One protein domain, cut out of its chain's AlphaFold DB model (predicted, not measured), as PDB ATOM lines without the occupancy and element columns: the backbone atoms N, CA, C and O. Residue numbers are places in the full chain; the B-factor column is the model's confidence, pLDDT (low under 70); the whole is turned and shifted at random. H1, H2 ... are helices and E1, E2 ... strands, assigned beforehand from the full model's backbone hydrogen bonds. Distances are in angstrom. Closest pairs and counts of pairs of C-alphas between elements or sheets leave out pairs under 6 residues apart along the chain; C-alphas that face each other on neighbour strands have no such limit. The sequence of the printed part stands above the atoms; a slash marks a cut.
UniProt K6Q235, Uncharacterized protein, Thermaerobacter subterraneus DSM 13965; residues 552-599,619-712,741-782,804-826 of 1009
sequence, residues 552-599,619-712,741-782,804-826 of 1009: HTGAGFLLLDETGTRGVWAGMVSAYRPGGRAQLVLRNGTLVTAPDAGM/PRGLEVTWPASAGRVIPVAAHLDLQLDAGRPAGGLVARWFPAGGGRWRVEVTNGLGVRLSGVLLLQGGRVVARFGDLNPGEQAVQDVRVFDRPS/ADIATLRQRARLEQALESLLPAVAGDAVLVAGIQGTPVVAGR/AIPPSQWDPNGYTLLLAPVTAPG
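AT A GLANCE: This is residues 552 to 599, 619 to 712, 741 to 782 and 804 to 826 of the 1009 residues of an uncharacterized protein of Thermaerobacter subterraneus DSM 13965 (UniProt K6Q235). What is the main picture? A strongly twisted sheet of eight strands makes the body, with the one named helix, H1, packed along one face. Two small sheets, E3 with E5 and E7 with E8 and E11, are on its other face, each over one end. What is it built of? The 207 printed residues, mostly strand in class, hold E1 to E11, H1, E12 and E13 along the chain. The large sheet, in order E4, E6, E2, E1, E13, E12, E9, E10, is mixed, and the small ones are antiparallel. How large is it? It is compact, with a radius of gyration of the C-alphas of 18.5 A, but elongated, spanning 64 by 41 by 29 A.

HOW THE PARTS SIT: How does the large sheet run? E1, residues 552 to 560, forms a hairpin with E2, residues 566 to 575, with N 557 and O 570 2.8 A apart, and is parallel to its neighbour E13, residues 811 to 822, with N 558 and O 817 2.9 A apart. From E2 the order goes on to residues 636 to 643 (E6) and 591 to 593 (E4), and from E13 to residues 767 to 776 (E12), 677 to 684 (E9) and 687 to 695 (E10); E4 and E10 are edge strands. What faces it? Residues 582 to 586 (E3) and 621 to 626 (E5), with N 586 and O 622 2.8 A apart, face it at 9.6 A centre to centre, and residues 653 to 661 (E7), 664 to 671 (E8) and 700 to 706 (E11), with N 656 and O 668 2.8 A apart and N 705 and O 665 2.7 A apart, at 10.9 A. This is a stack of sheets, three sheets face to face in two pairs; the closest C-alphas of E10 and E11, Phe 692 and Ala 701, are 6.1 A apart. Where is the helix? H1, residues 741 to 762, is on the large sheet at a height of 7.3 A, two layers with the helix on one face, and runs along the strands, at 25 degrees to E13 on the local plane. The closest C-alphas of H1 and E13, Thr 745 and Tyr 815, are 6.3 A apart, and 16 of 18 O i to N i+4 pairs in H1 are within hydrogen-bond range.

IN THESE COORDINATES: Where are the anchors? E1 begins at C-alpha 552 (102.810, 169.313, 151.099), and E13 ends at C-alpha 822 (94.692, 149.679, 176.469). Which elements are long? H1 measures 33.3 A, E13 27.6 A and E2 27.0 A; E13 bends by 90 degrees at residue 814.

THE WHOLE: Where is it cut? Residues 600 to 618, 713 to 740 and 783 to 803 are not printed, with C-alpha gaps of 35.2 A, 40.2 A and 18.6 A; of the links printed whole, none is long. Where is confidence low? The mean pLDDT of the printed part is 76.7, and 55 residues are under 70, among them 594 to 599 and 754 to 766.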
ATOM      1  N   HIS A 552     103.054 169.275 149.662       84.00
ATOM      2  CA  HIS A 552     102.810 169.313 151.099       84.00
ATOM      3  C   HIS A 552     102.931 167.911 151.689       84.00
ATOM      4  O   HIS A 552     102.818 166.916 150.974       84.00
ATOM      5  N   THR A 553     103.203 167.840 152.986       84.44
ATOM      6  CA  THR A 553     103.194 166.599 153.761       84.44
ATOM      7  C   THR A 553     102.773 166.903 155.193       84.44
ATOM      8  O   THR A 553     103.007 168.003 155.702       84.44
ATOM      9  N   GLY A 554     102.166 165.920 155.847       85.62
ATOM     10  CA  GLY A 554     101.920 165.933 157.282       85.62
ATOM     11  C   GLY A 554     102.517 164.690 157.923       85.62
ATOM     12  O   GLY A 554     102.200 163.578 157.511       85.62
ATOM     13  N   ALA A 555     103.349 164.873 158.941       84.88
ATOM     14  CA  ALA A 555     103.886 163.785 159.747       84.88
ATOM     15  C   ALA A 555     103.477 164.019 161.199       84.88
ATOM     16  O   ALA A 555     103.781 165.068 161.773       84.88
ATOM     17  N   GLY A 556     102.748 163.071 161.779       83.62
ATOM     18  CA  GLY A 556     102.145 163.286 163.085       83.62
ATOM     19  C   GLY A 556     101.795 162.015 163.829       83.62
ATOM     20  O   GLY A 556     102.017 160.905 163.344       83.62
ATOM     21  N   PHE A 557     101.224 162.198 165.011       85.75
ATOM     22  CA  PHE A 557     100.670 161.120 165.805       85.75
ATOM     23  C   PHE A 557      99.194 161.363 166.059       85.75
ATOM     24  O   PHE A 557      98.741 162.503 166.143       85.75
ATOM     25  N   LEU A 558      98.456 160.271 166.195       90.00
ATOM     26  CA  LEU A 558      97.050 160.275 166.549       90.00
ATOM     27  C   LEU A 558      96.884 159.599 167.902       90.00
ATOM     28  O   LEU A 558      97.035 158.388 168.025       90.00
ATOM     29  N   LEU A 559      96.598 160.411 168.911       88.50
ATOM     30  CA  LEU A 559      96.413 159.995 170.292       88.50
ATOM     31  C   LEU A 559      94.935 159.694 170.508       88.50
ATOM     32  O   LEU A 559      94.131 160.624 170.537       88.50
ATOM     33  N   LEU A 560      94.573 158.419 170.607       89.06
ATOM     34  CA  LEU A 560      93.184 158.003 170.770       89.06
ATOM     35  C   LEU A 560      92.779 157.875 172.231       89.06
ATOM     36  O   LEU A 560      93.593 157.579 173.102       89.06
ATOM     37  N   ASP A 561      91.489 158.070 172.472       85.56
ATOM     38  CA  ASP A 561      90.846 157.676 173.712       85.56
ATOM     39  C   ASP A 561      90.728 156.147 173.825       85.56
ATOM     40  O   ASP A 561      90.951 155.411 172.865       85.56
ATOM     41  N   GLU A 562      90.329 155.650 174.996       78.12
ATOM     42  CA  GLU A 562      90.181 154.204 175.242       78.12
ATOM     43  C   GLU A 562      89.134 153.522 174.354       78.12
ATOM     44  O   GLU A 562      89.154 152.306 174.188       78.12
ATOM     45  N   THR A 563      88.191 154.282 173.784       78.31
ATOM     46  CA  THR A 563      87.228 153.704 172.835       78.31
ATOM     47  C   THR A 563      87.767 153.615 171.423       78.31
ATOM     48  O   THR A 563      87.123 152.998 170.576       78.31
ATOM     49  N   GLY A 564      88.899 154.264 171.153       80.94
ATOM     50  CA  GLY A 564      89.472 154.374 169.828       80.94
ATOM     51  C   GLY A 564      88.581 155.132 168.845       80.94
ATOM     52  O   GLY A 564      88.714 154.911 167.648       80.94
ATOM     53  N   THR A 565      87.641 155.965 169.311       81.62
ATOM     54  CA  THR A 565      86.691 156.697 168.436       81.62
ATOM     55  C   THR A 565      86.915 158.202 168.436       81.62
ATOM     56  O   THR A 565      86.459 158.901 167.532       81.62
ATOM     57  N   ARG A 566      87.623 158.721 169.438       86.88
ATOM     58  CA  ARG A 566      88.012 160.127 169.532       86.88
ATOM     59  C   ARG A 566      89.487 160.227 169.845       86.88
ATOM     60  O   ARG A 566      90.073 159.292 170.379       86.88
ATOM     61  N   GLY A 567      90.079 161.363 169.516       88.81
ATOM     62  CA  GLY A 567      91.478 161.596 169.809       88.81
ATOM     63  C   GLY A 567      91.968 162.959 169.367       88.81
ATOM     64  O   GLY A 567      91.209 163.790 168.873       88.81
ATOM     65  N   VAL A 568      93.266 163.163 169.529       89.88
ATOM     66  CA  VAL A 568      93.965 164.368 169.090       89.88
ATOM     67  C   VAL A 568      95.038 163.960 168.103       89.88
ATOM     68  O   VAL A 568      95.918 163.160 168.425       89.88
ATOM     69  N   TRP A 569      94.985 164.526 166.902       90.75
ATOM     70  CA  TRP A 569      96.134 164.509 166.015       90.75
ATOM     71  C   TRP A 569      97.076 165.641 166.399       90.75
ATOM     72  O   TRP A 569      96.654 166.788 166.548       90.75
ATOM     73  N   ALA A 570      98.352 165.320 166.554       85.44
ATOM     74  CA  ALA A 570      99.396 166.264 166.901       85.44
ATOM     75  C   ALA A 570     100.620 165.965 166.030       85.44
ATOM     76  O   ALA A 570     101.116 164.837 166.015       85.44
ATOM     77  N   GLY A 571     101.100 166.945 165.271       82.50
ATOM     78  CA  GLY A 571     102.225 166.729 164.371       82.50
ATOM     79  C   GLY A 571     102.696 167.987 163.670       82.50
ATOM     80  O   GLY A 571     102.393 169.105 164.080       82.50
ATOM     81  N   MET A 572     103.454 167.794 162.598       83.75
ATOM     82  CA  MET A 572     103.963 168.869 161.761       83.75
ATOM     83  C   MET A 572     103.399 168.763 160.351       83.75
ATOM     84  O   MET A 572     103.366 167.685 159.758       83.75
ATOM     85  N   VAL A 573     102.990 169.905 159.809       85.44
ATOM     86  CA  VAL A 573     102.578 170.065 158.416       85.44
ATOM     87  C   VAL A 573     103.570 170.983 157.732       85.44
ATOM     88  O   VAL A 573     103.973 172.008 158.283       85.44
ATOM     89  N   SER A 574     103.977 170.629 156.524       84.06
ATOM     90  CA  SER A 574     104.824 171.482 155.711       84.06
ATOM     91  C   SER A 574     104.254 171.622 154.311       84.06
ATOM     92  O   SER A 574     103.572 170.734 153.794       84.06
ATOM     93  N   ALA A 575     104.552 172.758 153.700       82.44
ATOM     94  CA  ALA A 575     104.255 173.025 152.311       82.44
ATOM     95  C   ALA A 575     105.434 173.772 151.688       82.44
ATOM     96  O   ALA A 575     106.130 174.538 152.360       82.44
ATOM     97  N   TYR A 576     105.661 173.557 150.398       79.12
ATOM     98  CA  TYR A 576     106.743 174.210 149.672       79.12
ATOM     99  C   TYR A 576     106.288 174.665 148.297       79.12
ATOM    100  O   TYR A 576     105.595 173.943 147.589       79.12
ATOM    101  N   ARG A 577     106.725 175.856 147.884       77.81
ATOM    102  CA  ARG A 577     106.536 176.357 146.525       77.81
ATOM    103  C   ARG A 577     107.861 176.931 146.021       77.81
ATOM    104  O   ARG A 577     108.338 177.908 146.596       77.81
ATOM    105  N   PRO A 578     108.455 176.375 144.951       70.69
ATOM    106  CA  PRO A 578     109.658 176.955 144.365       70.69
ATOM    107  C   PRO A 578     109.417 178.418 143.962       70.69
ATOM    108  O   PRO A 578     108.452 178.713 143.256       70.69
ATOM    109  N   GLY A 579     110.280 179.332 144.415       67.38
ATOM    110  CA  GLY A 579     110.262 180.743 144.007       67.38
ATOM    111  C   GLY A 579     109.086 181.587 144.523       67.38
ATOM    112  O   GLY A 579     108.910 182.705 144.048       67.38
ATOM    113  N   GLY A 580     108.278 181.095 145.472       74.06
ATOM    114  CA  GLY A 580     107.124 181.841 145.985       74.06
ATOM    115  C   GLY A 580     106.602 181.350 147.335       74.06
ATOM    116  O   GLY A 580     107.177 180.465 147.959       74.06
ATOM    117  N   ARG A 581     105.492 181.940 147.797       76.69
ATOM    118  CA  ARG A 581     104.805 181.528 149.032       76.69
ATOM    119  C   ARG A 581     103.993 180.253 148.797       76.69
ATOM    120  O   ARG A 581     103.311 180.129 147.777       76.69
ATOM    121  N   ALA A 582     104.063 179.314 149.734       81.00
ATOM    122  CA  ALA A 582     103.222 178.120 149.731       81.00
ATOM    123  C   ALA A 582     101.947 178.393 150.537       81.00
ATOM    124  O   ALA A 582     102.016 179.040 151.577       81.00
ATOM    125  N   GLN A 583     100.800 177.919 150.056       85.12
ATOM    126  CA  GLN A 583      99.503 178.090 150.712       85.12
ATOM    127  C   GLN A 583      98.807 176.740 150.812       85.12
ATOM    128  O   GLN A 583      98.777 175.991 149.831       85.12
ATOM    129  N   LEU A 584      98.260 176.438 151.988       86.56
ATOM    130  CA  LEU A 584      97.504 175.219 152.249       86.56
ATOM    131  C   LEU A 584      96.300 175.538 153.133       86.56
ATOM    132  O   LEU A 584      96.410 176.313 154.079       86.56
ATOM    133  N   VAL A 585      95.163 174.912 152.842       88.75
ATOM    134  CA  VAL A 585      93.973 175.009 153.690       88.75
ATOM    135  C   VAL A 585      93.966 173.818 154.641       88.75
ATOM    136  O   VAL A 585      93.864 172.665 154.219       88.75
ATOM    137  N   LEU A 586      94.093 174.105 155.932       89.44
ATOM    138  CA  LEU A 586      93.925 173.138 157.007       89.44
ATOM    139  C   LEU A 586      92.464 173.120 157.458       89.44
ATOM    140  O   LEU A 586      91.712 174.077 157.257       89.44
ATOM    141  N   ARG A 587      92.040 172.025 158.086       88.00
ATOM    142  CA  ARG A 587      90.664 171.885 158.571       88.00
ATOM    143  C   ARG A 587      90.333 172.899 159.663       88.00
ATOM    144  O   ARG A 587      91.196 173.316 160.437       88.00
ATOM    145  N   ASN A 588      89.053 173.256 159.755       82.12
ATOM    146  CA  ASN A 588      88.546 174.082 160.847       82.12
ATOM    147  C   ASN A 588      88.818 173.425 162.207       82.12
ATOM    148  O   ASN A 588      88.731 172.208 162.344       82.12
ATOM    149  N   GLY A 589      89.157 174.243 163.203       79.25
ATOM    150  CA  GLY A 589      89.555 173.771 164.531       79.25
ATOM    151  C   GLY A 589      91.025 173.354 164.644       79.25
ATOM    152  O   GLY A 589      91.474 173.092 165.758       79.25
ATOM    153  N   THR A 590      91.787 173.343 163.541       86.12
ATOM    154  CA  THR A 590      93.237 173.117 163.604       86.12
ATOM    155  C   THR A 590      93.907 174.284 164.320       86.12
ATOM    156  O   THR A 590      93.750 175.440 163.929       86.12
ATOM    157  N   LEU A 591      94.679 173.980 165.355       83.25
ATOM    158  CA  LEU A 591      95.517 174.936 166.061       83.25
ATOM    159  C   LEU A 591      96.930 174.868 165.491       83.25
ATOM    160  O   LEU A 591      97.511 173.788 165.419       83.25
ATOM    161  N   VAL A 592      97.474 176.011 165.070       80.56
ATOM    162  CA  VAL A 592      98.755 176.100 164.358       80.56
ATOM    163  C   VAL A 592      99.719 177.018 165.092       80.56
ATOM    164  O   VAL A 592      99.371 178.156 165.413       80.56
ATOM    165  N   THR A 593     100.929 176.525 165.345       73.12
ATOM    166  CA  THR A 593     102.018 177.314 165.928       73.12
ATOM    167  C   THR A 593     103.197 177.360 164.975       73.12
ATOM    168  O   THR A 593     103.585 176.345 164.388       73.12
ATOM    169  N   ALA A 594     103.790 178.544 164.832       63.03
ATOM    170  CA  ALA A 594     105.049 178.661 164.118       63.03
ATOM    171  C   ALA A 594     106.135 177.863 164.857       63.03
ATOM    172  O   ALA A 594     106.117 177.818 166.091       63.03
ATOM    173  N   PRO A 595     107.075 177.231 164.131       56.75
ATOM    174  CA  PRO A 595     108.295 176.753 164.756       56.75
ATOM    175  C   PRO A 595     108.994 177.964 165.376       56.75
ATOM    176  O   PRO A 595     109.163 178.988 164.707       56.75
ATOM    177  N   ASP A 596     109.342 177.858 166.654       51.22
ATOM    178  CA  ASP A 596     109.975 178.938 167.399       51.22
ATOM    179  C   ASP A 596     111.200 179.465 166.621       51.22
ATOM    180  O   ASP A 596     112.130 178.729 166.277       51.22
ATOM    181  N   ALA A 597     111.142 180.745 166.246       43.03
ATOM    182  CA  ALA A 597     112.205 181.432 165.517       43.03
ATOM    183  C   ALA A 597     113.355 181.853 166.457       43.03
ATOM    184  O   ALA A 597     114.362 182.406 166.002       43.03
ATOM    185  N   GLY A 598     113.210 181.613 167.764       40.62
ATOM    186  CA  GLY A 598     114.030 182.185 168.821       40.62
ATOM    187  C   GLY A 598     114.835 181.170 169.625       40.62
ATOM    188  O   GLY A 598     114.576 181.007 170.806       40.62
ATOM    189  N   MET A 599     115.851 180.558 169.005       35.72
ATOM    190  CA  MET A 599     117.194 180.252 169.560       35.72
ATOM    191  C   MET A 599     117.826 179.093 168.778       35.72
ATOM    192  O   MET A 599     117.896 177.946 169.214       35.72
ATOM    193  N   PRO A 619      86.125 180.671 155.455       75.69
ATOM    194  CA  PRO A 619      84.972 179.767 155.387       75.69
ATOM    195  C   PRO A 619      85.316 178.327 154.965       75.69
ATOM    196  O   PRO A 619      84.542 177.413 155.230       75.69
ATOM    197  N   ARG A 620      86.457 178.114 154.293       77.62
ATOM    198  CA  ARG A 620      86.905 176.792 153.820       77.62
ATOM    199  C   ARG A 620      87.734 176.026 154.852       77.62
ATOM    200  O   ARG A 620      87.940 174.829 154.673       77.62
ATOM    201  N   GLY A 621      88.244 176.701 155.878       82.12
ATOM    202  CA  GLY A 621      89.279 176.162 156.751       82.12
ATOM    203  C   GLY A 621      90.226 177.236 157.275       82.12
ATOM    204  O   GLY A 621      90.073 178.427 156.989       82.12
ATOM    205  N   LEU A 622      91.258 176.802 157.988       85.12
ATOM    206  CA  LEU A 622      92.386 177.648 158.363       85.12
ATOM    207  C   LEU A 622      93.390 177.679 157.207       85.12
ATOM    208  O   LEU A 622      94.085 176.696 156.956       85.12
ATOM    209  N   GLU A 623      93.468 178.792 156.491       88.38
ATOM    210  CA  GLU A 623      94.462 178.981 155.440       88.38
ATOM    211  C   GLU A 623      95.808 179.347 156.067       88.38
ATOM    212  O   GLU A 623      95.934 180.349 156.769       88.38
ATOM    213  N   VAL A 624      96.825 178.525 155.818       86.19
ATOM    214  CA  VAL A 624      98.192 178.759 156.282       86.19
ATOM    215  C   VAL A 624      99.060 179.107 155.081       86.19
ATOM    216  O   VAL A 624      99.147 178.354 154.109       86.19
ATOM    217  N   THR A 625      99.709 180.266 155.154       85.25
ATOM    218  CA  THR A 625     100.646 180.766 154.150       85.25
ATOM    219  C   THR A 625     102.059 180.739 154.713       85.25
ATOM    220  O   THR A 625     102.390 181.456 155.660       85.25
ATOM    221  N   TRP A 626     102.917 179.938 154.089       81.50
ATOM    222  CA  TRP A 626     104.334 179.875 154.411       81.50
ATOM    223  C   TRP A 626     105.108 180.997 153.718       81.50
ATOM    224  O   TRP A 626     104.826 181.325 152.555       81.50
ATOM    225  N   PRO A 627     106.130 181.548 154.393       71.25
ATOM    226  CA  PRO A 627     107.003 182.543 153.796       71.25
ATOM    227  C   PRO A 627     107.711 181.993 152.553       71.25
ATOM    228  O   PRO A 627     108.000 180.797 152.453       71.25
ATOM    229  N   ALA A 628     108.016 182.887 151.608       67.69
ATOM    230  CA  ALA A 628     108.854 182.548 150.465       67.69
ATOM    231  C   ALA A 628     110.263 182.278 150.997       67.69
ATOM    232  O   ALA A 628     110.989 183.198 151.352       67.69
ATOM    233  N   SER A 629     110.625 181.009 151.116       58.66
ATOM    234  CA  SER A 629     111.930 180.611 151.623       58.66
ATOM    235  C   SER A 629     112.801 180.161 150.454       58.66
ATOM    236  O   SER A 629     112.341 179.473 149.541       58.66
ATOM    237  N   ALA A 630     114.069 180.574 150.460       50.69
ATOM    238  CA  ALA A 630     115.055 180.247 149.432       50.69
ATOM    239  C   ALA A 630     115.405 178.742 149.440       50.69
ATOM    240  O   ALA A 630     116.479 178.341 149.875       50.69
ATOM    241  N   GLY A 631     114.473 177.889 149.005       55.75
ATOM    242  CA  GLY A 631     114.693 176.445 148.896       55.75
ATOM    243  C   GLY A 631     114.471 175.630 150.172       55.75
ATOM    244  O   GLY A 631     114.895 174.480 150.206       55.75
ATOM    245  N   ARG A 632     113.841 176.180 151.221       61.06
ATOM    246  CA  ARG A 632     113.679 175.479 152.507       61.06
ATOM    247  C   ARG A 632     112.242 175.042 152.770       61.06
ATOM    248  O   ARG A 632     111.285 175.721 152.432       61.06
ATOM    249  N   VAL A 633     112.094 173.902 153.432       68.56
ATOM    250  CA  VAL A 633     110.801 173.420 153.920       68.56
ATOM    251  C   VAL A 633     110.695 173.806 155.389       68.56
ATOM    252  O   VAL A 633     111.534 173.400 156.193       68.56
ATOM    253  N   ILE A 634     109.698 174.622 155.732       70.56
ATOM    254  CA  ILE A 634     109.465 175.079 157.105       70.56
ATOM    255  C   ILE A 634     108.269 174.292 157.648       70.56
ATOM    256  O   ILE A 634     107.133 174.599 157.284       70.56
ATOM    257  N   PRO A 635     108.484 173.254 158.470       73.56
ATOM    258  CA  PRO A 635     107.378 172.559 159.104       73.56
ATOM    259  C   PRO A 635     106.747 173.439 160.177       73.56
ATOM    260  O   PRO A 635     107.431 174.175 160.887       73.56
ATOM    261  N   VAL A 636     105.432 173.350 160.286       76.81
ATOM    262  CA  VAL A 636     104.609 174.101 161.226       76.81
ATOM    263  C   VAL A 636     103.858 173.092 162.076       76.81
ATOM    264  O   VAL A 636     103.273 172.147 161.543       76.81
ATOM    265  N   ALA A 637     103.901 173.262 163.394       78.56
ATOM    266  CA  ALA A 637     103.210 172.350 164.289       78.56
ATOM    267  C   ALA A 637     101.705 172.626 164.255       78.56
ATOM    268  O   ALA A 637     101.260 173.778 164.275       78.56
ATOM    269  N   ALA A 638     100.937 171.547 164.178       84.31
ATOM    270  CA  ALA A 638      99.496 171.575 164.072       84.31
ATOM    271  C   ALA A 638      98.871 170.547 165.020       84.31
ATOM    272  O   ALA A 638      99.378 169.435 165.189       84.31
ATOM    273  N   HIS A 639      97.749 170.934 165.615       86.62
ATOM    274  CA  HIS A 639      96.946 170.084 166.480       86.62
ATOM    275  C   HIS A 639      95.489 170.118 166.038       86.62
ATOM    276  O   HIS A 639      94.968 171.186 165.717       86.62
ATOM    277  N   LEU A 640      94.829 168.965 166.044       89.69
ATOM    278  CA  LEU A 640      93.432 168.845 165.647       89.69
ATOM    279  C   LEU A 640      92.726 167.799 166.512       89.69
ATOM    280  O   LEU A 640      93.122 166.634 166.529       89.69
ATOM    281  N   ASP A 641      91.664 168.218 167.195       86.94
ATOM    282  CA  ASP A 641      90.745 167.310 167.881       86.94
ATOM    283  C   ASP A 641      89.861 166.610 166.844       86.94
ATOM    284  O   ASP A 641      89.260 167.251 165.977       86.94
ATOM    285  N   LEU A 642      89.776 165.287 166.939       86.50
ATOM    286  CA  LEU A 642      89.147 164.443 165.936       86.50
ATOM    287  C   LEU A 642      88.139 163.495 166.567       86.50
ATOM    288  O   LEU A 642      88.420 162.806 167.548       86.50
ATOM    289  N   GLN A 643      86.988 163.395 165.912       84.50
ATOM    290  CA  GLN A 643      86.120 162.237 166.011       84.50
ATOM    291  C   GLN A 643      86.345 161.361 164.772       84.50
ATOM    292  O   GLN A 643      86.314 161.840 163.637       84.50
ATOM    293  N   LEU A 644      86.629 160.081 164.990       78.25
ATOM    294  CA  LEU A 644      86.848 159.106 163.928       78.25
ATOM    295  C   LEU A 644      85.534 158.422 163.566       78.25
ATOM    296  O   LEU A 644      84.721 158.113 164.438       78.25
ATOM    297  N   ASP A 645      85.345 158.176 162.271       68.50
ATOM    298  CA  ASP A 645      84.221 157.381 161.789       68.50
ATOM    299  C   ASP A 645      84.484 155.893 162.078       68.50
ATOM    300  O   ASP A 645      85.412 155.286 161.529       68.50
ATOM    301  N   ALA A 646      83.693 155.337 162.996       61.31
ATOM    302  CA  ALA A 646      83.687 153.918 163.322       61.31
ATOM    303  C   ALA A 646      83.021 153.162 162.166       61.31
ATOM    304  O   ALA A 646      81.838 153.365 161.877       61.31
ATOM    305  N   GLY A 647      83.771 152.287 161.496       56.50
ATOM    306  CA  GLY A 647      83.254 151.471 160.407       56.50
ATOM    307  C   GLY A 647      82.021 150.693 160.868       56.50
ATOM    308  O   GLY A 647      82.032 150.017 161.901       56.50
ATOM    309  N   ARG A 648      80.917 150.783 160.121       53.31
ATOM    310  CA  ARG A 648      79.759 149.929 160.405       53.31
ATOM    311  C   ARG A 648      80.137 148.471 160.084       53.31
ATOM    312  O   ARG A 648      80.554 148.234 158.951       53.31
ATOM    313  N   PRO A 649      79.958 147.499 161.002       46.78
ATOM    314  CA  PRO A 649      79.180 147.571 162.235       46.78
ATOM    315  C   PRO A 649      80.016 147.273 163.501       46.78
ATOM    316  O   PRO A 649      79.631 146.383 164.243       46.78
ATOM    317  N   ALA A 650      81.136 147.949 163.796       52.75
ATOM    318  CA  ALA A 650      81.788 147.769 165.108       52.75
ATOM    319  C   ALA A 650      82.852 148.828 165.463       52.75
ATOM    320  O   ALA A 650      83.994 148.699 165.046       52.75
ATOM    321  N   GLY A 651      82.502 149.761 166.363       67.56
ATOM    322  CA  GLY A 651      83.414 150.379 167.349       67.56
ATOM    323  C   GLY A 651      84.637 151.159 166.838       67.56
ATOM    324  O   GLY A 651      84.810 151.380 165.650       67.56
ATOM    325  N   GLY A 652      85.479 151.635 167.761       80.75
ATOM    326  CA  GLY A 652      86.796 152.195 167.433       80.75
ATOM    327  C   GLY A 652      87.890 151.124 167.427       80.75
ATOM    328  O   GLY A 652      87.607 149.932 167.296       80.75
ATOM    329  N   LEU A 653      89.154 151.520 167.588       85.69
ATOM    330  CA  LEU A 653      90.237 150.568 167.858       85.69
ATOM    331  C   LEU A 653      90.105 150.021 169.287       85.69
ATOM    332  O   LEU A 653      90.266 150.770 170.246       85.69
ATOM    333  N   VAL A 654      89.825 148.722 169.427       83.38
ATOM    334  CA  VAL A 654      89.577 148.084 170.732       83.38
ATOM    335  C   VAL A 654      90.478 146.869 170.909       83.38
ATOM    336  O   VAL A 654      90.588 146.040 170.006       83.38
ATOM    337  N   ALA A 655      91.071 146.734 172.096       86.31
ATOM    338  CA  ALA A 655      91.750 145.521 172.544       86.31
ATOM    339  C   ALA A 655      90.977 144.863 173.691       86.31
ATOM    340  O   ALA A 655      90.653 145.512 174.685       86.31
ATOM    341  N   ARG A 656      90.694 143.567 173.561       87.06
ATOM    342  CA  ARG A 656      90.048 142.740 174.584       87.06
ATOM    343  C   ARG A 656      91.019 141.695 175.100       87.06
ATOM    344  O   ARG A 656      91.759 141.102 174.324       87.06
ATOM    345  N   TRP A 657      90.980 141.457 176.403       85.56
ATOM    346  CA  TRP A 657      91.881 140.542 177.089       85.56
ATOM    347  C   TRP A 657      91.092 139.371 177.653       85.56
ATOM    348  O   TRP A 657      90.085 139.564 178.331       85.56
ATOM    349  N   PHE A 658      91.576 138.160 177.409       84.31
ATOM    350  CA  PHE A 658      90.997 136.929 177.928       84.31
ATOM    351  C   PHE A 658      92.068 136.146 178.693       84.31
ATOM    352  O   PHE A 658      93.192 136.016 178.202       84.31
ATOM    353  N   PRO A 659      91.772 135.610 179.885       81.62
ATOM    354  CA  PRO A 659      92.741 134.810 180.624       81.62
ATOM    355  C   PRO A 659      93.057 133.520 179.850       81.62
ATOM    356  O   PRO A 659      92.152 132.767 179.499       81.62
ATOM    357  N   ALA A 660      94.343 133.257 179.589       79.69
ATOM    358  CA  ALA A 660      94.809 132.057 178.881       79.69
ATOM    359  C   ALA A 660      95.507 131.035 179.808       79.69
ATOM    360  O   ALA A 660      95.916 129.967 179.355       79.69
ATOM    361  N   GLY A 661      95.619 131.340 181.109       72.94
ATOM    362  CA  GLY A 661      96.272 130.502 182.121       72.94
ATOM    363  C   GLY A 661      97.794 130.702 182.199       72.94
ATOM    364  O   GLY A 661      98.434 131.163 181.257       72.94
ATOM    365  N   GLY A 662      98.399 130.393 183.355       70.00
ATOM    366  CA  GLY A 662      99.859 130.456 183.548       70.00
ATOM    367  C   GLY A 662     100.484 131.855 183.406       70.00
ATOM    368  O   GLY A 662     101.610 131.970 182.920       70.00
ATOM    369  N   GLY A 663      99.748 132.915 183.765       72.38
ATOM    370  CA  GLY A 663     100.188 134.311 183.604       72.38
ATOM    371  C   GLY A 663     100.200 134.804 182.150       72.38
ATOM    372  O   GLY A 663     100.811 135.830 181.849       72.38
ATOM    373  N   ARG A 664      99.567 134.063 181.229       80.06
ATOM    374  CA  ARG A 664      99.359 134.477 179.838       80.06
ATOM    375  C   ARG A 664      97.939 134.989 179.636       80.06
ATOM    376  O   ARG A 664      96.983 134.485 180.231       80.06
ATOM    377  N   TRP A 665      97.820 135.945 178.732       85.69
ATOM    378  CA  TRP A 665      96.575 136.569 178.324       85.69
ATOM    379  C   TRP A 665      96.429 136.453 176.819       85.69
ATOM    380  O   TRP A 665      97.378 136.688 176.084       85.69
ATOM    381  N   ARG A 666      95.241 136.112 176.349       87.62
ATOM    382  CA  ARG A 666      94.886 136.196 174.939       87.62
ATOM    383  C   ARG A 666      94.347 137.588 174.661       87.62
ATOM    384  O   ARG A 666      93.345 137.974 175.255       87.62
ATOM    385  N   VAL A 667      95.001 138.324 173.774       89.69
ATOM    386  CA  VAL A 667      94.593 139.675 173.382       89.69
ATOM    387  C   VAL A 667      94.001 139.642 171.990       89.69
ATOM    388  O   VAL A 667      94.660 139.206 171.050       89.69
ATOM    389  N   GLU A 668      92.768 140.111 171.869       90.75
ATOM    390  CA  GLU A 668      92.056 140.316 170.612       90.75
ATOM    391  C   GLU A 668      92.022 141.812 170.298       90.75
ATOM    392  O   GLU A 668      91.410 142.589 171.030       90.75
ATOM    393  N   VAL A 669      92.664 142.219 169.206       91.88
ATOM    394  CA  VAL A 669      92.641 143.592 168.697       91.88
ATOM    395  C   VAL A 669      91.695 143.655 167.507       91.88
ATOM    396  O   VAL A 669      91.879 142.937 166.528       91.88
ATOM    397  N   THR A 670      90.693 144.527 167.583       90.06
ATOM    398  CA  THR A 670      89.741 144.796 166.498       90.06
ATOM    399  C   THR A 670      89.990 146.185 165.928       90.06
ATOM    400  O   THR A 670      89.916 147.177 166.658       90.06
ATOM    401  N   ASN A 671      90.237 146.272 164.621       90.75
ATOM    402  CA  ASN A 671      90.293 147.548 163.921       90.75
ATOM    403  C   ASN A 671      88.881 148.012 163.533       90.75
ATOM    404  O   ASN A 671      88.420 147.747 162.429       90.75
ATOM    405  N   GLY A 672      88.194 148.728 164.424       86.50
ATOM    406  CA  GLY A 672      86.897 149.341 164.112       86.50
ATOM    407  C   GLY A 672      86.981 150.621 163.267       86.50
ATOM    408  O   GLY A 672      85.963 151.181 162.866       86.50
ATOM    409  N   LEU A 673      88.186 151.113 162.967       85.94
ATOM    410  CA  LEU A 673      88.365 152.351 162.212       85.94
ATOM    411  C   LEU A 673      88.118 152.130 160.716       85.94
ATOM    412  O   LEU A 673      88.480 151.098 160.157       85.94
ATOM    413  N   GLY A 674      87.610 153.149 160.020       81.31
ATOM    414  CA  GLY A 674      87.503 153.129 158.553       81.31
ATOM    415  C   GLY A 674      88.846 153.172 157.792       81.31
ATOM    416  O   GLY A 674      88.839 153.312 156.569       81.31
ATOM    417  N   VAL A 675      89.992 153.139 158.488       86.00
ATOM    418  CA  VAL A 675      91.355 153.152 157.920       86.00
ATOM    419  C   VAL A 675      92.017 151.789 158.045       86.00
ATOM    420  O   VAL A 675      91.845 151.089 159.042       86.00
ATOM    421  N   ARG A 676      92.855 151.438 157.065       88.88
ATOM    422  CA  ARG A 676      93.805 150.334 157.227       88.88
ATOM    423  C   ARG A 676      94.894 150.744 158.217       88.88
ATOM    424  O   ARG A 676      95.519 151.791 158.055       88.88
ATOM    425  N   LEU A 677      95.139 149.881 159.192       90.38
ATOM    426  CA  LEU A 677      96.246 149.981 160.127       90.38
ATOM    427  C   LEU A 677      97.415 149.140 159.620       90.38
ATOM    428  O   LEU A 677      97.240 147.999 159.194       90.38
ATOM    429  N   SER A 678      98.614 149.708 159.665       89.12
ATOM    430  CA  SER A 678      99.851 149.041 159.264       89.12
ATOM    431  C   SER A 678     100.752 148.805 160.470       89.12
ATOM    432  O   SER A 678     100.918 149.696 161.299       89.12
ATOM    433  N   GLY A 679     101.327 147.608 160.581       84.75
ATOM    434  CA  GLY A 679     102.242 147.243 161.662       84.75
ATOM    435  C   GLY A 679     101.674 147.480 163.062       84.75
ATOM    436  O   GLY A 679     102.272 148.215 163.837       84.75
ATOM    437  N   VAL A 680     100.532 146.875 163.383       89.75
ATOM    438  CA  VAL A 680      99.896 146.951 164.702       89.75
ATOM    439  C   VAL A 680     100.739 146.200 165.737       89.75
ATOM    440  O   VAL A 680     101.051 145.014 165.582       89.75
ATOM    441  N   LEU A 681     101.107 146.907 166.803       89.00
ATOM    442  CA  LEU A 681     101.969 146.445 167.889       89.00
ATOM    443  C   LEU A 681     101.308 146.729 169.236       89.00
ATOM    444  O   LEU A 681     100.652 147.754 169.404       89.00
ATOM    445  N   LEU A 682     101.550 145.853 170.208       87.12
ATOM    446  CA  LEU A 682     101.220 146.089 171.610       87.12
ATOM    447  C   LEU A 682     102.510 146.264 172.400       87.12
ATOM    448  O   LEU A 682     103.381 145.387 172.387       87.12
ATOM    449  N   LEU A 683     102.620 147.401 173.076       80.62
ATOM    450  CA  LEU A 683     103.770 147.769 173.888       80.62
ATOM    451  C   LEU A 683     103.369 147.802 175.361       80.62
ATOM    452  O   LEU A 683     102.262 148.220 175.676       80.62
ATOM    453  N   GLN A 684     104.266 147.389 176.252       77.69
ATOM    454  CA  GLN A 684     104.096 147.482 177.704       77.69
ATOM    455  C   GLN A 684     105.469 147.702 178.341       77.69
ATOM    456  O   GLN A 684     106.428 147.007 177.987       77.69
ATOM    457  N   GLY A 685     105.586 148.671 179.253       68.12
ATOM    458  CA  GLY A 685     106.853 148.987 179.928       68.12
ATOM    459  C   GLY A 685     108.033 149.217 178.975       68.12
ATOM    460  O   GLY A 685     109.130 148.721 179.228       68.12
ATOM    461  N   GLY A 686     107.790 149.872 177.834       67.31
ATOM    462  CA  GLY A 686     108.828 150.179 176.848       67.31
ATOM    463  C   GLY A 686     109.255 149.005 175.958       67.31
ATOM    464  O   GLY A 686     110.201 149.137 175.184       67.31
ATOM    465  N   ARG A 687     108.584 147.848 176.036       72.75
ATOM    466  CA  ARG A 687     108.910 146.646 175.248       72.75
ATOM    467  C   ARG A 687     107.750 146.245 174.347       72.75
ATOM    468  O   ARG A 687     106.590 146.362 174.729       72.75
ATOM    469  N   VAL A 688     108.066 145.717 173.164       80.12
ATOM    470  CA  VAL A 688     107.076 145.095 172.272       80.12
ATOM    471  C   VAL A 688     106.674 143.740 172.850       80.12
ATOM    472  O   VAL A 688     107.498 142.829 172.903       80.12
ATOM    473  N   VAL A 689     105.418 143.607 173.276       82.56
ATOM    474  CA  VAL A 689     104.872 142.369 173.862       82.56
ATOM    475  C   VAL A 689     104.160 141.521 172.809       82.56
ATOM    476  O   VAL A 689     104.172 140.296 172.893       82.56
ATOM    477  N   ALA A 690     103.569 142.166 171.800       86.31
ATOM    478  CA  ALA A 690     102.837 141.504 170.723       86.31
ATOM    479  C   ALA A 690     102.982 142.253 169.389       86.31
ATOM    480  O   ALA A 690     103.141 143.476 169.355       86.31
ATOM    481  N   ARG A 691     102.901 141.503 168.285       90.12
ATOM    482  CA  ARG A 691     102.880 142.005 166.907       90.12
ATOM    483  C   ARG A 691     101.706 141.366 166.168       90.12
ATOM    484  O   ARG A 691     101.742 140.169 165.894       90.12
ATOM    485  N   PHE A 692     100.712 142.179 165.824       88.00
ATOM    486  CA  PHE A 692      99.493 141.748 165.133       88.00
ATOM    487  C   PHE A 692      99.582 141.903 163.607       88.00
ATOM    488  O   PHE A 692      98.820 141.266 162.890       88.00
ATOM    489  N   GLY A 693     100.535 142.694 163.100       87.06
ATOM    490  CA  GLY A 693     100.697 142.926 161.659       87.06
ATOM    491  C   GLY A 693      99.744 143.996 161.127       87.06
ATOM    492  O   GLY A 693      99.358 144.900 161.862       87.06
ATOM    493  N   ASP A 694      99.408 143.947 159.844       90.75
ATOM    494  CA  ASP A 694      98.483 144.910 159.239       90.75
ATOM    495  C   ASP A 694      97.031 144.475 159.474       90.75
ATOM    496  O   ASP A 694      96.725 143.296 159.325       90.75
ATOM    497  N   LEU A 695      96.140 145.421 159.786       89.88
ATOM    498  CA  LEU A 695      94.705 145.176 159.965       89.88
ATOM    499  C   LEU A 695      93.894 146.078 159.038       89.88
ATOM    500  O   LEU A 695      93.976 147.307 159.106       89.88
ATOM    501  N   ASN A 696      93.070 145.485 158.182       90.88
ATOM    502  CA  ASN A 696      92.102 146.221 157.377       90.88
ATOM    503  C   ASN A 696      90.929 146.728 158.240       90.88
ATOM    504  O   ASN A 696      90.752 146.265 159.371       90.88
ATOM    505  N   PRO A 697      90.129 147.696 157.753       88.50
ATOM    506  CA  PRO A 697      88.903 148.108 158.433       88.50
ATOM    507  C   PRO A 697      87.986 146.915 158.738       88.50
ATOM    508  O   PRO A 697      87.671 146.130 157.844       88.50
ATOM    509  N   GLY A 698      87.561 146.783 159.993       86.19
ATOM    510  CA  GLY A 698      86.733 145.685 160.500       86.19
ATOM    511  C   GLY A 698      87.479 144.376 160.784       86.19
ATOM    512  O   GLY A 698      86.864 143.429 161.270       86.19
ATOM    513  N   GLU A 699      88.779 144.294 160.494       90.88
ATOM    514  CA  GLU A 699      89.582 143.090 160.719       90.88
ATOM    515  C   GLU A 699      89.972 142.931 162.197       90.88
ATOM    516  O   GLU A 699      90.142 143.908 162.935       90.88
ATOM    517  N   GLN A 700      90.128 141.678 162.623       91.25
ATOM    518  CA  GLN A 700      90.506 141.302 163.981       91.25
ATOM    519  C   GLN A 700      91.755 140.427 163.963       91.25
ATOM    520  O   GLN A 700      91.890 139.550 163.111       91.25
ATOM    521  N   ALA A 701      92.634 140.620 164.942       92.62
ATOM    522  CA  ALA A 701      93.772 139.742 165.171       92.62
ATOM    523  C   ALA A 701      93.898 139.371 166.644       92.62
ATOM    524  O   ALA A 701      93.599 140.161 167.537       92.62
ATOM    525  N   VAL A 702      94.362 138.148 166.888       92.44
ATOM    526  CA  VAL A 702      94.453 137.563 168.225       92.44
ATOM    527  C   VAL A 702      95.869 137.065 168.467       92.44
ATOM    528  O   VAL A 702      96.448 136.400 167.609       92.44
ATOM    529  N   GLN A 703      96.421 137.357 169.643       91.12
ATOM    530  CA  GLN A 703      97.738 136.875 170.045       91.12
ATOM    531  C   GLN A 703      97.788 136.603 171.548       91.12
ATOM    532  O   GLN A 703      97.254 137.369 172.349       91.12
ATOM    533  N   ASP A 704      98.451 135.516 171.936       87.62
ATOM    534  CA  ASP A 704      98.715 135.223 173.342       87.62
ATOM    535  C   ASP A 704      99.966 135.996 173.794       87.62
ATOM    536  O   ASP A 704     101.046 135.866 173.213       87.62
ATOM    537  N   VAL A 705      99.820 136.804 174.840       85.81
ATOM    538  CA  VAL A 705     100.847 137.679 175.409       85.81
ATOM    539  C   VAL A 705     101.099 137.341 176.869       85.81
ATOM    540  O   VAL A 705     100.252 136.783 177.568       85.81
ATOM    541  N   ARG A 706     102.283 137.703 177.359       79.31
ATOM    542  CA  ARG A 706     102.610 137.641 178.782       79.31
ATOM    543  C   ARG A 706     102.664 139.065 179.316       79.31
ATOM    544  O   ARG A 706     103.501 139.840 178.864       79.31
ATOM    545  N   VAL A 707     101.765 139.389 180.239       68.44
ATOM    546  CA  VAL A 707     101.757 140.684 180.931       68.44
ATOM    547  C   VAL A 707     102.852 140.642 181.992       68.44
ATOM    548  O   VAL A 707     103.029 139.626 182.666       68.44
ATOM    549  N   PHE A 708     103.644 141.706 182.088       63.47
ATOM    550  CA  PHE A 708     104.703 141.807 183.088       63.47
ATOM    551  C   PHE A 708     104.177 142.528 184.337       63.47
ATOM    552  O   PHE A 708     103.795 143.689 184.246       63.47
ATOM    553  N   ASP A 709     104.209 141.859 185.495       52.41
ATOM    554  CA  ASP A 709     103.676 142.367 186.778       52.41
ATOM    555  C   ASP A 709     104.550 143.451 187.444       52.41
ATOM    556  O   ASP A 709     104.248 143.921 188.538       52.41
ATOM    557  N   ARG A 710     105.675 143.845 186.831       42.59
ATOM    558  CA  ARG A 710     106.539 144.918 187.344       42.59
ATOM    559  C   ARG A 710     106.990 145.830 186.210       42.59
ATOM    560  O   ARG A 710     107.388 145.305 185.165       42.59
ATOM    561  N   PRO A 711     107.045 147.162 186.419       41.44
ATOM    562  CA  PRO A 711     107.897 147.997 185.591       41.44
ATOM    563  C   PRO A 711     109.310 147.426 185.719       41.44
ATOM    564  O   PRO A 711     109.894 147.408 186.803       41.44
ATOM    565  N   SER A 712     109.843 146.859 184.637       31.56
ATOM    566  CA  SER A 712     111.252 146.489 184.616       31.56
ATOM    567  C   SER A 712     112.039 147.757 184.909       31.56
ATOM    568  O   SER A 712     111.856 148.747 184.200       31.56
ATOM    569  N   ALA A 741     106.529 158.274 145.671       51.06
ATOM    570  CA  ALA A 741     105.626 158.689 146.749       51.06
ATOM    571  C   ALA A 741     105.614 157.668 147.900       51.06
ATOM    572  O   ALA A 741     105.725 158.054 149.060       51.06
ATOM    573  N   ASP A 742     105.604 156.373 147.579       61.34
ATOM    574  CA  ASP A 742     105.646 155.303 148.580       61.34
ATOM    575  C   ASP A 742     106.966 155.315 149.364       61.34
ATOM    576  O   ASP A 742     106.979 155.099 150.571       61.34
ATOM    577  N   ILE A 743     108.088 155.630 148.706       65.81
ATOM    578  CA  ILE A 743     109.399 155.746 149.365       65.81
ATOM    579  C   ILE A 743     109.409 156.900 150.383       65.81
ATOM    580  O   ILE A 743     110.015 156.756 151.446       65.81
ATOM    581  N   ALA A 744     108.747 158.026 150.089       65.12
ATOM    582  CA  ALA A 744     108.575 159.139 151.031       65.12
ATOM    583  C   ALA A 744     107.891 158.667 152.314       65.12
ATOM    584  O   ALA A 744     108.424 158.816 153.414       65.12
ATOM    585  N   THR A 745     106.733 158.036 152.143       67.44
ATOM    586  CA  THR A 745     105.900 157.538 153.232       67.44
ATOM    587  C   THR A 745     106.623 156.450 154.025       67.44
ATOM    588  O   THR A 745     106.551 156.437 155.250       67.44
ATOM    589  N   LEU A 746     107.397 155.580 153.365       70.06
ATOM    590  CA  LEU A 746     108.216 154.564 154.033       70.06
ATOM    591  C   LEU A 746     109.334 155.170 154.889       70.06
ATOM    592  O   LEU A 746     109.575 154.693 155.996       70.06
ATOM    593  N   ARG A 747     110.003 156.234 154.424       72.19
ATOM    594  CA  ARG A 747     111.003 156.944 155.241       72.19
ATOM    595  C   ARG A 747     110.361 157.668 156.415       72.19
ATOM    596  O   ARG A 747     110.893 157.598 157.519       72.19
ATOM    597  N   GLN A 748     109.224 158.327 156.192       70.88
ATOM    598  CA  GLN A 748     108.451 158.973 157.256       70.88
ATOM    599  C   GLN A 748     108.054 157.959 158.330       70.88
ATOM    600  O   GLN A 748     108.319 158.186 159.508       70.88
ATOM    601  N   ARG A 749     107.508 156.810 157.912       76.25
ATOM    602  CA  ARG A 749     107.198 155.679 158.785       76.25
ATOM    603  C   ARG A 749     108.411 155.243 159.598       76.25
ATOM    604  O   ARG A 749     108.336 155.245 160.819       76.25
ATOM    605  N   ALA A 750     109.524 154.922 158.936       72.31
ATOM    606  CA  ALA A 750     110.727 154.438 159.606       72.31
ATOM    607  C   ALA A 750     111.268 155.448 160.635       72.31
ATOM    608  O   ALA A 750     111.676 155.059 161.723       72.31
ATOM    609  N   ARG A 751     111.225 156.752 160.326       69.12
ATOM    610  CA  ARG A 751     111.655 157.814 161.252       69.12
ATOM    611  C   ARG A 751     110.728 157.953 162.457       69.12
ATOM    612  O   ARG A 751     111.214 158.158 163.563       69.12
ATOM    613  N   LEU A 752     109.413 157.845 162.260       67.44
ATOM    614  CA  LEU A 752     108.435 157.922 163.350       67.44
ATOM    615  C   LEU A 752     108.482 156.680 164.245       67.44
ATOM    616  O   LEU A 752     108.424 156.811 165.466       67.44
ATOM    617  N   GLU A 753     108.655 155.493 163.661       71.25
ATOM    618  CA  GLU A 753     108.888 154.253 164.410       71.25
ATOM    619  C   GLU A 753     110.194 154.341 165.214       71.25
ATOM    620  O   GLU A 753     110.182 154.091 166.415       71.25
ATOM    621  N   GLN A 754     111.288 154.815 164.607       69.12
ATOM    622  CA  GLN A 754     112.557 155.041 165.306       69.12
ATOM    623  C   GLN A 754     112.428 156.079 166.436       69.12
ATOM    624  O   GLN A 754     113.029 155.920 167.499       69.12
ATOM    625  N   ALA A 755     111.638 157.139 166.238       62.69
ATOM    626  CA  ALA A 755     111.372 158.138 167.270       62.69
ATOM    627  C   ALA A 755     110.631 157.526 168.457       62.69
ATOM    628  O   ALA A 755     111.023 157.734 169.604       62.69
ATOM    629  N   LEU A 756     109.604 156.726 168.184       67.25
ATOM    630  CA  LEU A 756     108.905 155.996 169.225       67.25
ATOM    631  C   LEU A 756     109.860 155.041 169.953       67.25
ATOM    632  O   LEU A 756     109.912 155.069 171.177       67.25
ATOM    633  N   GLU A 757     110.677 154.274 169.232       66.25
ATOM    634  CA  GLU A 757     111.683 153.379 169.818       66.25
ATOM    635  C   GLU A 757     112.703 154.104 170.695       66.25
ATOM    636  O   GLU A 757     113.077 153.578 171.739       66.25
ATOM    637  N   SER A 758     113.104 155.326 170.339       58.56
ATOM    638  CA  SER A 758     113.989 156.137 171.185       58.56
ATOM    639  C   SER A 758     113.322 156.607 172.481       58.56
ATOM    640  O   SER A 758     114.000 156.814 173.484       58.56
ATOM    641  N   LEU A 759     111.994 156.745 172.475       57.41
ATOM    642  CA  LEU A 759     111.209 157.178 173.630       57.41
ATOM    643  C   LEU A 759     110.810 156.007 174.533       57.41
ATOM    644  O   LEU A 759     110.644 156.197 175.734       57.41
ATOM    645  N   LEU A 760     110.692 154.796 173.983       60.84
ATOM    646  CA  LEU A 760     110.187 153.623 174.698       60.84
ATOM    647  C   LEU A 760     110.981 153.221 175.959       60.84
ATOM    648  O   LEU A 760     110.331 152.937 176.962       60.84
ATOM    649  N   PRO A 761     112.331 153.227 175.995       51.44
ATOM    650  CA  PRO A 761     113.101 152.831 177.181       51.44
ATOM    651  C   PRO A 761     112.902 153.735 178.407       51.44
ATOM    652  O   PRO A 761     113.228 153.336 179.524       51.44
ATOM    653  N   ALA A 762     112.391 154.953 178.211       46.66
ATOM    654  CA  ALA A 762     112.052 155.885 179.287       46.66
ATOM    655  C   ALA A 762     110.622 155.686 179.823       46.66
ATOM    656  O   ALA A 762     110.266 156.259 180.851       46.66
ATOM    657  N   VAL A 763     109.807 154.874 179.141       53.06
ATOM    658  CA  VAL A 763     108.378 154.725 179.414       53.06
ATOM    659  C   VAL A 763     108.117 153.413 180.153       53.06
ATOM    660  O   VAL A 763     107.935 152.355 179.554       53.06
ATOM    661  N   ALA A 764     108.077 153.483 181.481       50.78
ATOM    662  CA  ALA A 764     107.634 152.383 182.336       50.78
ATOM    663  C   ALA A 764     106.122 152.497 182.598       50.78
ATOM    664  O   ALA A 764     105.671 153.549 183.036       50.78
ATOM    665  N   GLY A 765     105.331 151.448 182.354       59.38
ATOM    666  CA  GLY A 765     103.896 151.464 182.674       59.38
ATOM    667  C   GLY A 765     103.010 150.659 181.722       59.38
ATOM    668  O   GLY A 765     103.482 149.717 181.079       59.38
ATOM    669  N   ASP A 766     101.735 151.061 181.685       64.81
ATOM    670  CA  ASP A 766     100.572 150.394 181.074       64.81
ATOM    671  C   ASP A 766     100.735 149.979 179.609       64.81
ATOM    672  O   ASP A 766     101.669 150.378 178.919       64.81
ATOM    673  N   ALA A 767      99.811 149.160 179.110       76.75
ATOM    674  CA  ALA A 767      99.843 148.717 177.726       76.75
ATOM    675  C   ALA A 767      99.323 149.801 176.757       76.75
ATOM    676  O   ALA A 767      98.315 150.462 177.011       76.75
ATOM    677  N   VAL A 768      99.979 149.953 175.605       83.44
ATOM    678  CA  VAL A 768      99.542 150.840 174.514       83.44
ATOM    679  C   VAL A 768      99.560 150.094 173.186       83.44
ATOM    680  O   VAL A 768     100.486 149.331 172.893       83.44
ATOM    681  N   LEU A 769      98.545 150.328 172.358       87.81
ATOM    682  CA  LEU A 769      98.559 149.924 170.959       87.81
ATOM    683  C   LEU A 769      99.208 150.999 170.107       87.81
ATOM    684  O   LEU A 769      98.893 152.181 170.240       87.81
ATOM    685  N   VAL A 770     100.062 150.565 169.188       88.44
ATOM    686  CA  VAL A 770     100.707 151.427 168.203       88.44
ATOM    687  C   VAL A 770     100.435 150.895 166.810       88.44
ATOM    688  O   VAL A 770     100.565 149.696 166.570       88.44
ATOM    689  N   ALA A 771     100.061 151.782 165.892       89.62
ATOM    690  CA  ALA A 771      99.806 151.425 164.503       89.62
ATOM    691  C   ALA A 771     100.133 152.578 163.551       89.62
ATOM    692  O   ALA A 771      99.983 153.745 163.893       89.62
ATOM    693  N   GLY A 772     100.543 152.266 162.330       88.38
ATOM    694  CA  GLY A 772     100.738 153.234 161.259       88.38
ATOM    695  C   GLY A 772      99.487 153.449 160.417       88.38
ATOM    696  O   GLY A 772      98.850 152.478 160.011       88.38
ATOM    697  N   ILE A 773      99.184 154.698 160.075       88.62
ATOM    698  CA  ILE A 773      98.140 155.073 159.118       88.62
ATOM    699  C   ILE A 773      98.781 155.884 157.990       88.62
ATOM    700  O   ILE A 773      99.472 156.877 158.229       88.62
ATOM    701  N   GLN A 774      98.521 155.479 156.747       87.31
ATOM    702  CA  GLN A 774      98.883 156.276 155.583       87.31
ATOM    703  C   GLN A 774      97.892 157.434 155.426       87.31
ATOM    704  O   GLN A 774      96.697 157.217 155.229       87.31
ATOM    705  N   GLY A 775      98.406 158.656 155.501       86.69
ATOM    706  CA  GLY A 775      97.662 159.898 155.356       86.69
ATOM    707  C   GLY A 775      97.610 160.757 156.622       86.69
ATOM    708  O   GLY A 775      98.006 160.344 157.716       86.69
ATOM    709  N   THR A 776      97.119 161.985 156.462       87.88
ATOM    710  CA  THR A 776      96.928 162.957 157.547       87.88
ATOM    711  C   THR A 776      95.522 163.566 157.514       87.88
ATOM    712  O   THR A 776      95.030 163.938 156.446       87.88
ATOM    713  N   PRO A 777      94.850 163.707 158.670       87.12
ATOM    714  CA  PRO A 777      93.511 164.283 158.740       87.12
ATOM    715  C   PRO A 777      93.504 165.816 158.663       87.12
ATOM    716  O   PRO A 777      92.438 166.399 158.499       87.12
ATOM    717  N   VAL A 778      94.649 166.492 158.794       84.25
ATOM    718  CA  VAL A 778      94.684 167.949 159.022       84.25
ATOM    719  C   VAL A 778      94.469 168.777 157.763       84.25
ATOM    720  O   VAL A 778      93.911 169.874 157.827       84.25
ATOM    721  N   VAL A 779      94.888 168.269 156.610       85.00
ATOM    722  CA  VAL A 779      94.781 168.991 155.343       85.00
ATOM    723  C   VAL A 779      93.382 168.784 154.761       85.00
ATOM    724  O   VAL A 779      92.887 167.658 154.672       85.00
ATOM    725  N   ALA A 780      92.724 169.871 154.359       77.44
ATOM    726  CA  ALA A 780      91.453 169.788 153.653       77.44
ATOM    727  C   ALA A 780      91.722 169.325 152.207       77.44
ATOM    728  O   ALA A 780      92.347 170.039 151.421       77.44
ATOM    729  N   GLY A 781      91.312 168.100 151.862       61.22
ATOM    730  CA  GLY A 781      91.606 167.481 150.566       61.22
ATOM    731  C   GLY A 781      91.192 168.323 149.342       61.22
ATOM    732  O   GLY A 781      90.097 168.870 149.289       61.22
ATOM    733  N   ARG A 782      92.102 168.371 148.351       48.75
ATOM    734  CA  ARG A 782      92.019 168.919 146.976       48.75
ATOM    735  C   ARG A 782      91.294 170.265 146.779       48.75
ATOM    736  O   ARG A 782      90.088 170.346 146.562       48.75
ATOM    737  N   ALA A 804      82.551 163.586 162.316       67.56
ATOM    738  CA  ALA A 804      83.450 162.455 162.137       67.56
ATOM    739  C   ALA A 804      84.121 162.541 160.758       67.56
ATOM    740  O   ALA A 804      83.431 162.630 159.743       67.56
ATOM    741  N   ILE A 805      85.457 162.535 160.708       71.31
ATOM    742  CA  ILE A 805      86.181 162.716 159.443       71.31
ATOM    743  C   ILE A 805      86.417 161.348 158.799       71.31
ATOM    744  O   ILE A 805      87.228 160.569 159.319       71.31
ATOM    745  N   PRO A 806      85.783 161.049 157.648       72.06
ATOM    746  CA  PRO A 806      85.981 159.775 156.994       72.06
ATOM    747  C   PRO A 806      87.399 159.702 156.405       72.06
ATOM    748  O   PRO A 806      87.899 160.677 155.830       72.06
ATOM    749  N   PRO A 807      88.043 158.532 156.477       73.62
ATOM    750  CA  PRO A 807      89.393 158.297 155.961       73.62
ATOM    751  C   PRO A 807      89.617 158.650 154.493       73.62
ATOM    752  O   PRO A 807      90.705 159.064 154.112       73.62
ATOM    753  N   SER A 808      88.574 158.549 153.666       71.56
ATOM    754  CA  SER A 808      88.618 158.942 152.252       71.56
ATOM    755  C   SER A 808      88.928 160.426 152.034       71.56
ATOM    756  O   SER A 808      89.304 160.816 150.930       71.56
ATOM    757  N   GLN A 809      88.755 161.258 153.063       77.44
ATOM    758  CA  GLN A 809      89.059 162.685 153.023       77.44
ATOM    759  C   GLN A 809      90.413 163.033 153.654       77.44
ATOM    760  O   GLN A 809      90.752 164.216 153.730       77.44
ATOM    761  N   TRP A 810      91.168 162.052 154.152       85.75
ATOM    762  CA  TRP A 810      92.511 162.296 154.667       85.75
ATOM    763  C   TRP A 810      93.450 162.585 153.497       85.75
ATOM    764  O   TRP A 810      93.307 162.026 152.408       85.75
ATOM    765  N   ASP A 811      94.407 163.479 153.711       85.00
ATOM    766  CA  ASP A 811      95.414 163.778 152.705       85.00
ATOM    767  C   ASP A 811      96.406 162.609 152.602       85.00
ATOM    768  O   ASP A 811      97.038 162.263 153.602       85.00
ATOM    769  N   PRO A 812      96.557 161.989 151.417       84.00
ATOM    770  CA  PRO A 812      97.412 160.821 151.229       84.00
ATOM    771  C   PRO A 812      98.914 161.129 151.297       84.00
ATOM    772  O   PRO A 812      99.711 160.197 151.371       84.00
ATOM    773  N   ASN A 813      99.320 162.403 151.258       80.00
ATOM    774  CA  ASN A 813     100.729 162.807 151.219       80.00
ATOM    775  C   ASN A 813     101.435 162.771 152.585       80.00
ATOM    776  O   ASN A 813     102.602 163.149 152.671       80.00
ATOM    777  N   GLY A 814     100.741 162.344 153.641       82.62
ATOM    778  CA  GLY A 814     101.264 162.284 155.002       82.62
ATOM    779  C   GLY A 814     101.334 160.879 155.595       82.62
ATOM    780  O   GLY A 814     100.900 159.891 155.000       82.62
ATOM    781  N   TYR A 815     101.840 160.808 156.819       86.00
ATOM    782  CA  TYR A 815     101.860 159.598 157.627       86.00
ATOM    783  C   TYR A 815     101.526 159.927 159.082       86.00
ATOM    784  O   TYR A 815     102.045 160.886 159.659       86.00
ATOM    785  N   THR A 816     100.668 159.106 159.678       88.44
ATOM    786  CA  THR A 816     100.205 159.273 161.054       88.44
ATOM    787  C   THR A 816     100.516 158.018 161.860       88.44
ATOM    788  O   THR A 816     100.104 156.924 161.482       88.44
ATOM    789  N   LEU A 817     101.212 158.166 162.988       87.31
ATOM    790  CA  LEU A 817     101.429 157.082 163.945       87.31
ATOM    791  C   LEU A 817     100.375 157.145 165.059       87.31
ATOM    792  O   LEU A 817     100.293 158.102 165.820       87.31
ATOM    793  N   LEU A 818      99.533 156.134 165.150       89.06
ATOM    794  CA  LEU A 818      98.466 156.031 166.134       89.06
ATOM    795  C   LEU A 818      99.012 155.478 167.456       89.06
ATOM    796  O   LEU A 818      99.736 154.483 167.438       89.06
ATOM    797  N   LEU A 819      98.619 156.080 168.584       87.25
ATOM    798  CA  LEU A 819      98.726 155.494 169.925       87.25
ATOM    799  C   LEU A 819      97.337 155.410 170.561       87.25
ATOM    800  O   LEU A 819      96.631 156.417 170.617       87.25
ATOM    801  N   ALA A 820      96.971 154.242 171.085       86.94
ATOM    802  CA  ALA A 820      95.724 154.050 171.824       86.94
ATOM    803  C   ALA A 820      95.984 153.361 173.175       86.94
ATOM    804  O   ALA A 820      96.623 152.302 173.186       86.94
ATOM    805  N   PRO A 821      95.519 153.932 174.305       81.38
ATOM    806  CA  PRO A 821      95.609 153.280 175.607       81.38
ATOM    807  C   PRO A 821      94.834 151.966 175.594       81.38
ATOM    808  O   PRO A 821      93.756 151.878 175.002       81.38
ATOM    809  N   VAL A 822      95.373 150.955 176.273       77.00
ATOM    810  CA  VAL A 822      94.692 149.679 176.469       77.00
ATOM    811  C   VAL A 822      94.734 149.284 177.937       77.00
ATOM    812  O   VAL A 822      95.802 149.145 178.527       77.00
ATOM    813  N   THR A 823      93.563 149.018 178.506       69.81
ATOM    814  CA  THR A 823      93.428 148.507 179.872       69.81
ATOM    815  C   THR A 823      93.818 147.029 179.907       69.81
ATOM    816  O   THR A 823      93.076 146.178 179.410       69.81
ATOM    817  N   ALA A 824      94.996 146.713 180.451       62.22
ATOM    818  CA  ALA A 824      95.450 145.336 180.628       62.22
ATOM    819  C   ALA A 824      95.061 144.813 182.027       62.22
ATOM    820  O   ALA A 824      95.304 145.493 183.024       62.22
ATOM    821  N   PRO A 825      94.481 143.609 182.141       56.97
ATOM    822  CA  PRO A 825      94.090 143.043 183.428       56.97
ATOM    823  C   PRO A 825      95.311 142.665 184.286       56.97
ATOM    824  O   PRO A 825      96.255 142.045 183.798       56.97
ATOM    825  N   GLY A 826      95.266 143.006 185.581       47.44
ATOM    826  CA  GLY A 826      96.270 142.613 186.586       47.44
ATOM    827  C   GLY A 826      97.392 143.624 186.871       47.44
ATOM    828  O   GLY A 826      98.191 143.376 187.765       47.44
TER     829      GLY A 826